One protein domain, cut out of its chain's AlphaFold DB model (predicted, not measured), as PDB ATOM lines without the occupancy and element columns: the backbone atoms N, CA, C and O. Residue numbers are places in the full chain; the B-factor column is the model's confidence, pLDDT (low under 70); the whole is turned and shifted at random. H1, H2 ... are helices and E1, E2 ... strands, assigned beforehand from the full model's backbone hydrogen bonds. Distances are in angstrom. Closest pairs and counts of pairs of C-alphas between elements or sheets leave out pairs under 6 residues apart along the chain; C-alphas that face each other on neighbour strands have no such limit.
ATOM      1  N   LYS A   2     -12.429  35.496  18.859       46.84
ATOM      2  CA  LYS A   2     -13.196  35.554  20.114       46.84
ATOM      3  C   LYS A   2     -13.521  34.126  20.533       46.84
ATOM      4  O   LYS A   2     -14.551  33.602  20.131       46.84
ATOM      5  N   LEU A   3     -12.605  33.513  21.284       51.03
ATOM      6  CA  LEU A   3     -12.784  32.184  21.867       51.03
ATOM      7  C   LEU A   3     -14.038  32.190  22.736       51.03
ATOM      8  O   LEU A   3     -14.055  32.782  23.812       51.03
ATOM      9  N   THR A   4     -15.101  31.565  22.244       52.62
ATOM     10  CA  THR A   4     -16.309  31.368  23.048       52.62
ATOM     11  C   THR A   4     -16.109  30.115  23.893       52.62
ATOM     12  O   THR A   4     -16.159  29.006  23.366       52.62
ATOM     13  N   TYR A   5     -15.839  30.296  25.183       59.00
ATOM     14  CA  TYR A   5     -15.856  29.242  26.196       59.00
ATOM     15  C   TYR A   5     -16.860  29.636  27.279       59.00
ATOM     16  O   TYR A   5     -17.091  30.823  27.524       59.00
ATOM     17  N   LEU A   6     -17.509  28.648  27.890       56.56
ATOM     18  CA  LEU A   6     -18.390  28.906  29.022       56.56
ATOM     19  C   LEU A   6     -17.510  29.013  30.266       56.56
ATOM     20  O   LEU A   6     -16.876  28.020  30.613       56.56
ATOM     21  N   ALA A   7     -17.456  30.181  30.904       56.97
ATOM     22  CA  ALA A   7     -16.804  30.313  32.199       56.97
ATOM     23  C   ALA A   7     -17.700  29.698  33.282       56.97
ATOM     24  O   ALA A   7     -18.866  30.078  33.407       56.97
ATOM     25  N   LEU A   8     -17.172  28.736  34.035       57.88
ATOM     26  CA  LEU A   8     -17.849  28.178  35.204       57.88
ATOM     27  C   LEU A   8     -17.380  28.993  36.416       57.88
ATOM     28  O   LEU A   8     -16.190  29.247  36.562       57.88
ATOM     29  N   GLY A   9     -18.315  29.507  37.221       50.91
ATOM     30  CA  GLY A   9     -17.990  30.380  38.355       50.91
ATOM     31  C   GLY A   9     -17.045  29.718  39.374       50.91
ATOM     32  O   GLY A   9     -16.902  28.493  39.366       50.91
ATOM     33  N   PRO A  10     -16.415  30.500  40.272       52.59
ATOM     34  CA  PRO A  10     -15.425  29.977  41.204       52.59
ATOM     35  C   PRO A  10     -16.094  28.989  42.164       52.59
ATOM     36  O   PRO A  10     -16.866  29.374  43.040       52.59
ATOM     37  N   THR A  11     -15.809  27.705  41.980       56.81
ATOM     38  CA  THR A  11     -16.110  26.651  42.949       56.81
ATOM     39  C   THR A  11     -14.836  25.863  43.213       56.81
ATOM     40  O   THR A  11     -13.945  25.806  42.367       56.81
ATOM     41  N   ASP A  12     -14.747  25.314  44.422       58.31
ATOM     42  CA  ASP A  12     -13.550  24.821  45.122       58.31
ATOM     43  C   ASP A  12     -12.853  23.590  44.482       58.31
ATOM     44  O   ASP A  12     -12.148  22.855  45.159       58.31
ATOM     45  N   ASN A  13     -13.052  23.328  43.182       56.16
ATOM     46  CA  ASN A  13     -12.328  22.336  42.378       56.16
ATOM     47  C   ASN A  13     -12.246  22.810  40.913       56.16
ATOM     48  O   ASN A  13     -13.204  22.746  40.146       56.16
ATOM     49  N   THR A  14     -11.074  23.335  40.563       67.81
ATOM     50  CA  THR A  14     -10.842  24.421  39.600       67.81
ATOM     51  C   THR A  14     -10.941  24.019  38.124       67.81
ATOM     52  O   THR A  14      -9.987  23.494  37.546       67.81
ATOM     53  N   ILE A  15     -12.077  24.332  37.498       67.62
ATOM     54  CA  ILE A  15     -12.242  24.415  36.041       67.62
ATOM     55  C   ILE A  15     -12.819  25.799  35.722       67.62
ATOM     56  O   ILE A  15     -13.985  26.058  36.000       67.62
ATOM     57  N   ASP A  16     -12.021  26.674  35.104       79.94
ATOM     58  CA  ASP A  16     -12.438  28.045  34.752       79.94
ATOM     59  C   ASP A  16     -13.337  28.106  33.510       79.94
ATOM     60  O   ASP A  16     -13.888  29.155  33.173       79.94
ATOM     61  N   GLY A  17     -13.496  26.982  32.806       78.44
ATOM     62  CA  GLY A  17     -14.454  26.868  31.725       78.44
ATOM     63  C   GLY A  17     -14.348  25.611  30.873       78.44
ATOM     64  O   GLY A  17     -13.502  24.747  31.090       78.44
ATOM     65  N   VAL A  18     -15.239  25.522  29.884       82.62
ATOM     66  CA  VAL A  18     -15.399  24.340  29.024       82.62
ATOM     67  C   VAL A  18     -15.162  24.687  27.559       82.62
ATOM     68  O   VAL A  18     -15.766  25.621  27.019       82.62
ATOM     69  N   PHE A  19     -14.331  23.885  26.891       87.50
ATOM     70  CA  PHE A  19     -14.232  23.882  25.437       87.50
ATOM     71  C   PHE A  19     -15.227  22.901  24.839       87.50
ATOM     72  O   PHE A  19     -15.149  21.695  25.060       87.50
ATOM     73  N   ARG A  20     -16.131  23.422  24.014       88.38
ATOM     74  CA  ARG A  20     -17.072  22.599  23.262       88.38
ATOM     75  C   ARG A  20     -16.419  22.135  21.976       88.38
ATOM     76  O   ARG A  20     -15.966  22.964  21.187       88.38
ATOM     77  N   PHE A  21     -16.427  20.827  21.754       92.00
ATOM     78  CA  PHE A  21     -15.922  20.205  20.530       92.00
ATOM     79  C   PHE A  21     -17.035  19.784  19.578       92.00
ATOM     80  O   PHE A  21     -16.732  19.244  18.529       92.00
ATOM     81  N   ASP A  22     -18.298  20.050  19.912       90.75
ATOM     82  CA  ASP A  22     -19.459  19.703  19.096       90.75
ATOM     83  C   ASP A  22     -19.454  20.337  17.684       90.75
ATOM     84  O   ASP A  22     -18.594  21.133  17.290       90.75
ATOM     85  N   ARG A  23     -20.448  19.978  16.871       90.81
ATOM     86  CA  ARG A  23     -20.545  20.420  15.475       90.81
ATOM     87  C   ARG A  23     -21.132  21.827  15.313       90.81
ATOM     88  O   ARG A  23     -21.280  22.269  14.168       90.81
ATOM     89  N   TYR A  24     -21.487  22.534  16.391       90.88
ATOM     90  CA  TYR A  24     -22.039  23.887  16.300       90.88
ATOM     91  C   TYR A  24     -20.970  24.914  15.918       90.88
ATOM     92  O   TYR A  24     -19.772  24.718  16.111       90.88
ATOM     93  N   ILE A  25     -21.411  26.050  15.370       90.56
ATOM     94  CA  ILE A  25     -20.521  27.126  14.908       90.56
ATOM     95  C   ILE A  25     -19.692  27.755  16.039       90.56
ATOM     96  O   ILE A  25     -18.599  28.253  15.794       90.56
ATOM     97  N   LEU A  26     -20.191  27.689  17.276       90.06
ATOM     98  CA  LEU A  26     -19.511  28.209  18.460       90.06
ATOM     99  C   LEU A  26     -18.541  27.205  19.094       90.06
ATOM    100  O   LEU A  26     -17.911  27.539  20.091       90.06
ATOM    101  N   SER A  27     -18.380  25.996  18.552       91.12
ATOM    102  CA  SER A  27     -17.364  25.063  19.049       91.12
ATOM    103  C   SER A  27     -15.949  25.549  18.729       91.12
ATOM    104  O   SER A  27     -15.737  26.275  17.752       91.12
ATOM    105  N   ILE A  28     -14.962  25.144  19.536       92.31
ATOM    106  CA  ILE A  28     -13.561  25.548  19.337       92.31
ATOM    107  C   ILE A  28     -13.049  25.118  17.959       92.31
ATOM    108  O   ILE A  28     -12.407  25.896  17.259       92.31
ATOM    109  N   ILE A  29     -13.417  23.913  17.519       93.25
ATOM    110  CA  ILE A  29     -13.009  23.358  16.226       93.25
ATOM    111  C   ILE A  29     -13.620  24.135  15.056       93.25
ATOM    112  O   ILE A  29     -12.940  24.391  14.062       93.25
ATOM    113  N   SER A  30     -14.883  24.564  15.168       93.25
ATOM    114  CA  SER A  30     -15.513  25.425  14.159       93.25
ATOM    115  C   SER A  30     -14.853  26.803  14.090       93.25
ATOM    116  O   SER A  30     -14.577  27.287  12.993       93.25
ATOM    117  N   GLN A  31     -14.572  27.417  15.243       94.38
ATOM    118  CA  GLN A  31     -13.943  28.737  15.316       94.38
ATOM    119  C   GLN A  31     -12.525  28.720  14.726       94.38
ATOM    120  O   GLN A  31     -12.215  29.551  13.873       94.38
ATOM    121  N   LEU A  32     -11.693  27.747  15.109       93.88
ATOM    122  CA  LEU A  32     -10.325  27.614  14.592       93.88
ATOM    123  C   LEU A  32     -10.304  27.388  13.079       93.88
ATOM    124  O   LEU A  32      -9.511  28.015  12.377       93.88
ATOM    125  N   SER A  33     -11.219  26.561  12.569       94.56
ATOM    126  CA  SER A  33     -11.358  26.342  11.130       94.56
ATOM    127  C   SER A  33     -11.825  27.582  10.377       94.56
ATOM    128  O   SER A  33     -11.367  27.798   9.260       94.56
ATOM    129  N   SER A  34     -12.697  28.408  10.964       94.88
ATOM    130  CA  SER A  34     -13.143  29.664  10.341       94.88
ATOM    131  C   SER A  34     -12.042  30.724  10.250       94.88
ATOM    132  O   SER A  34     -12.127  31.632   9.429       94.88
ATOM    133  N   CYS A  35     -11.010  30.603  11.087       94.38
ATOM    134  CA  CYS A  35      -9.822  31.449  11.067       94.38
ATOM    135  C   CYS A  35      -8.657  30.822  10.288       94.38
ATOM    136  O   CYS A  35      -7.549  31.339  10.374       94.38
ATOM    137  N   GLU A  36      -8.881  29.703   9.589       93.75
ATOM    138  CA  GLU A  36      -7.858  28.983   8.814       93.75
ATOM    139  C   GLU A  36      -6.649  28.503   9.648       93.75
ATOM    140  O   GLU A  36      -5.588  28.200   9.110       93.75
ATOM    141  N   ILE A  37      -6.808  28.379  10.972       92.62
ATOM    142  CA  ILE A  37      -5.739  27.946  11.890       92.62
ATOM    143  C   ILE A  37      -5.576  26.423  11.861       92.62
ATOM    144  O   ILE A  37      -4.465  25.900  11.923       92.62
ATOM    145  N   SER A  38      -6.689  25.695  11.783       91.81
ATOM    146  CA  SER A  38      -6.705  24.237  11.702       91.81
ATOM    147  C   SER A  38      -7.818  23.772  10.775       91.81
ATOM    148  O   SER A  38      -8.801  24.471  10.543       91.81
ATOM    149  N   ARG A  39      -7.720  22.538  10.282       92.88
ATOM    150  CA  ARG A  39      -8.882  21.878   9.676       92.88
ATOM    151  C   ARG A  39      -9.968  21.668  10.741       92.88
ATOM    152  O   ARG A  39      -9.675  21.617  11.938       92.88
ATOM    153  N   LYS A  40     -11.219  21.492  10.307       93.75
ATOM    154  CA  LYS A  40     -12.366  21.173  11.178       93.75
ATOM    155  C   LYS A  40     -12.362  19.699  11.622       93.75
ATOM    156  O   LYS A  40     -13.341  18.978  11.438       93.75
ATOM    157  N   ILE A  41     -11.233  19.248  12.158       93.19
ATOM    158  CA  ILE A  41     -10.961  17.882  12.608       93.19
ATOM    159  C   ILE A  41     -10.122  17.942  13.882       93.19
ATOM    160  O   ILE A  41      -9.308  18.846  14.060       93.19
ATOM    161  N   PHE A  42     -10.346  16.986  14.770       94.44
ATOM    162  CA  PHE A  42      -9.583  16.812  15.992       94.44
ATOM    163  C   PHE A  42      -9.515  15.330  16.324       94.44
ATOM    164  O   PHE A  42     -10.352  14.544  15.880       94.44
ATOM    165  N   SER A  43      -8.514  14.962  17.106       93.44
ATOM    166  CA  SER A  43      -8.299  13.600  17.575       93.44
ATOM    167  C   SER A  43      -7.968  13.654  19.055       93.44
ATOM    168  O   SER A  43      -7.227  14.539  19.487       93.44
ATOM    169  N   TYR A  44      -8.492  12.722  19.842       92.06
ATOM    170  CA  TYR A  44      -8.144  12.628  21.252       92.06
ATOM    171  C   TYR A  44      -7.919  11.184  21.682       92.06
ATOM    172  O   TYR A  44      -8.536  10.252  21.175       92.06
ATOM    173  N   CYS A  45      -7.023  11.018  22.645       90.44
ATOM    174  CA  CYS A  45      -6.758   9.768  23.330       90.44
ATOM    175  C   CYS A  45      -6.945  10.024  24.823       90.44
ATOM    176  O   CYS A  45      -6.114  10.683  25.457       90.44
ATOM    177  N   LEU A  46      -8.070   9.553  25.366       87.25
ATOM    178  CA  LEU A  46      -8.339   9.613  26.799       87.25
ATOM    179  C   LEU A  46      -7.551   8.498  27.483       87.25
ATOM    180  O   LEU A  46      -7.604   7.344  27.057       87.25
ATOM    181  N   LYS A  47      -6.830   8.829  28.553       84.56
ATOM    182  CA  LYS A  47      -6.099   7.843  29.344       84.56
ATOM    183  C   LYS A  47      -6.782   7.682  30.694       84.56
ATOM    184  O   LYS A  47      -6.994   8.656  31.412       84.56
ATOM    185  N   ARG A  48      -7.087   6.434  31.063       75.19
ATOM    186  CA  ARG A  48      -7.538   6.123  32.421       75.19
ATOM    187  C   ARG A  48      -6.411   6.417  33.406       75.19
ATOM    188  O   ARG A  48      -5.268   6.023  33.173       75.19
ATOM    189  N   GLU A  49      -6.755   7.072  34.508       75.75
ATOM    190  CA  GLU A  49      -5.829   7.293  35.612       75.75
ATOM    191  C   GLU A  49      -5.271   5.948  36.108       75.75
ATOM    192  O   GLU A  49      -6.012   4.994  36.358       75.75
ATOM    193  N   SER A  50      -3.945   5.848  36.177       72.12
ATOM    194  CA  SER A  50      -3.247   4.655  36.653       72.12
ATOM    195  C   SER A  50      -1.997   5.087  37.409       72.12
ATOM    196  O   SER A  50      -1.088   5.694  36.835       72.12
ATOM    197  N   GLY A  51      -1.980   4.816  38.718       74.69
ATOM    198  CA  GLY A  51      -0.958   5.343  39.622       74.69
ATOM    199  C   GLY A  51      -0.937   6.874  39.596       74.69
ATOM    200  O   GLY A  51      -1.981   7.509  39.667       74.69
ATOM    201  N   ASN A  52       0.249   7.462  39.429       71.75
ATOM    202  CA  ASN A  52       0.436   8.920  39.419       71.75
ATOM    203  C   ASN A  52       0.238   9.561  38.029       71.75
ATOM    204  O   ASN A  52       0.416  10.768  37.875       71.75
ATOM    205  N   ALA A  53      -0.064   8.772  36.991       66.44
ATOM    206  CA  ALA A  53      -0.200   9.276  35.629       66.44
ATOM    207  C   ALA A  53      -1.652   9.680  35.329       66.44
ATOM    208  O   ALA A  53      -2.538   8.827  35.240       66.44
ATOM    209  N   ARG A  54      -1.862  10.982  35.099       73.00
ATOM    210  CA  ARG A  54      -3.142  11.600  34.712       73.00
ATOM    211  C   ARG A  54      -3.073  12.186  33.297       73.00
ATOM    212  O   ARG A  54      -1.987  12.511  32.822       73.00
ATOM    213  N   GLY A  55      -4.225  12.350  32.641       81.31
ATOM    214  CA  GLY A  55      -4.363  13.151  31.417       81.31
ATOM    215  C   GLY A  55      -4.772  12.368  30.165       81.31
ATOM    216  O   GLY A  55      -5.616  11.479  30.206       81.31
ATOM    217  N   GLY A  56      -4.193  12.745  29.031       87.88
ATOM    218  CA  GLY A  56      -4.522  12.247  27.698       87.88
ATOM    219  C   GLY A  56      -3.840  13.112  26.640       87.88
ATOM    220  O   GLY A  56      -3.102  14.038  26.978       87.88
ATOM    221  N   ILE A  57      -4.077  12.819  25.365       90.38
ATOM    222  CA  ILE A  57      -3.569  13.627  24.249       90.38
ATOM    223  C   ILE A  57      -4.761  14.201  23.497       90.38
ATOM    224  O   ILE A  57      -5.669  13.457  23.134       90.38
ATOM    225  N   LEU A  58      -4.738  15.505  23.237       92.06
ATOM    226  CA  LEU A  58      -5.671  16.191  22.351       92.06
ATOM    227  C   LEU A  58      -4.879  16.817  21.203       92.06
ATOM    228  O   LEU A  58      -3.966  17.607  21.429       92.06
ATOM    229  N   VAL A  59      -5.258  16.483  19.975       92.94
ATOM    230  CA  VAL A  59      -4.694  17.039  18.746       92.94
ATOM    231  C   VAL A  59      -5.791  17.817  18.035       92.94
ATOM    232  O   VAL A  59      -6.819  17.258  17.655       92.94
ATOM    233  N   LEU A  60      -5.568  19.113  17.825       93.62
ATOM    234  CA  LEU A  60      -6.413  19.964  16.981       93.62
ATOM    235  C   LEU A  60      -6.047  19.733  15.510       93.62
ATOM    236  O   LEU A  60      -5.434  20.567  14.847       93.62
ATOM    237  N   GLY A  61      -6.347  18.528  15.042       90.94
ATOM    238  CA  GLY A  61      -5.963  18.022  13.739       90.94
ATOM    239  C   GLY A  61      -6.237  16.527  13.609       90.94
ATOM    240  O   GLY A  61      -6.872  15.900  14.461       90.94
ATOM    241  N   GLU A  62      -5.756  15.964  12.510       89.44
ATOM    242  CA  GLU A  62      -5.851  14.539  12.219       89.44
ATOM    243  C   GLU A  62      -4.581  13.822  12.678       89.44
ATOM    244  O   GLU A  62      -3.473  14.309  12.454       89.44
ATOM    245  N   ILE A  63      -4.742  12.654  13.295       90.62
ATOM    246  CA  ILE A  63      -3.642  11.712  13.511       90.62
ATOM    247  C   ILE A  63      -3.629  10.697  12.371       90.62
ATOM    248  O   ILE A  63      -4.675  10.190  11.977       90.62
ATOM    249  N   GLN A  64      -2.449  10.368  11.851       89.12
ATOM    250  CA  GLN A  64      -2.318   9.284  10.881       89.12
ATOM    251  C   GLN A  64      -1.922   8.003  11.605       89.12
ATOM    252  O   GLN A  64      -0.854   7.922  12.210       89.12
ATOM    253  N   ASN A  65      -2.792   7.001  11.544       87.88
ATOM    254  CA  ASN A  65      -2.500   5.653  12.005       87.88
ATOM    255  C   ASN A  65      -3.036   4.668  10.955       87.88
ATOM    256  O   ASN A  65      -4.246   4.655  10.726       87.88
TER     257      ASN A  65
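This is residues 2 to 65 of the 141 residues of the protein "Peptidase A1 domain-containing protein" of Solanum chilense (UniProt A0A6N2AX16). Little regular structure: a loose, flat layout of two long arms, with the short helix H1 between them near one end. One arm is the unnamed residues 2 to 20, folding back near Asp 12; the other is the hairpin of E1 and E2. The printed part has 64 residues, 15 of them in named elements, in the order H1, E1, E2; the class is mixed, helices and strands. The radius of gyration of the C-alphas is 14.3 A and the spans are 38 by 37 by 16 A.

Residues 2 to 27 hold no named element. H1 is residues 28 to 34, 9.9 A long, beginning at C-alpha 28 (-13.561, 25.548, 19.337). E1 is residues 43 to 46, 10.0 A, and E2 residues 56 to 59, 10.2 A, ending at C-alpha 59 (-4.694, 17.039, 18.746).

E1 and E2 form a hairpin, antiparallel at 176 degrees. N 45 and O 57, 2.8 A apart, are within hydrogen-bond range. H1 and E2 are apart. In H1 every O i to N i+4 pair is within hydrogen-bond range.

The C-alphas of Pro 10 and Asn 65, the two farthest apart, are 40.1 A apart. The printed part has no cut, and both links between named elements are short. The model's pLDDT is under 70 at residues 2 to 15 and residue 53.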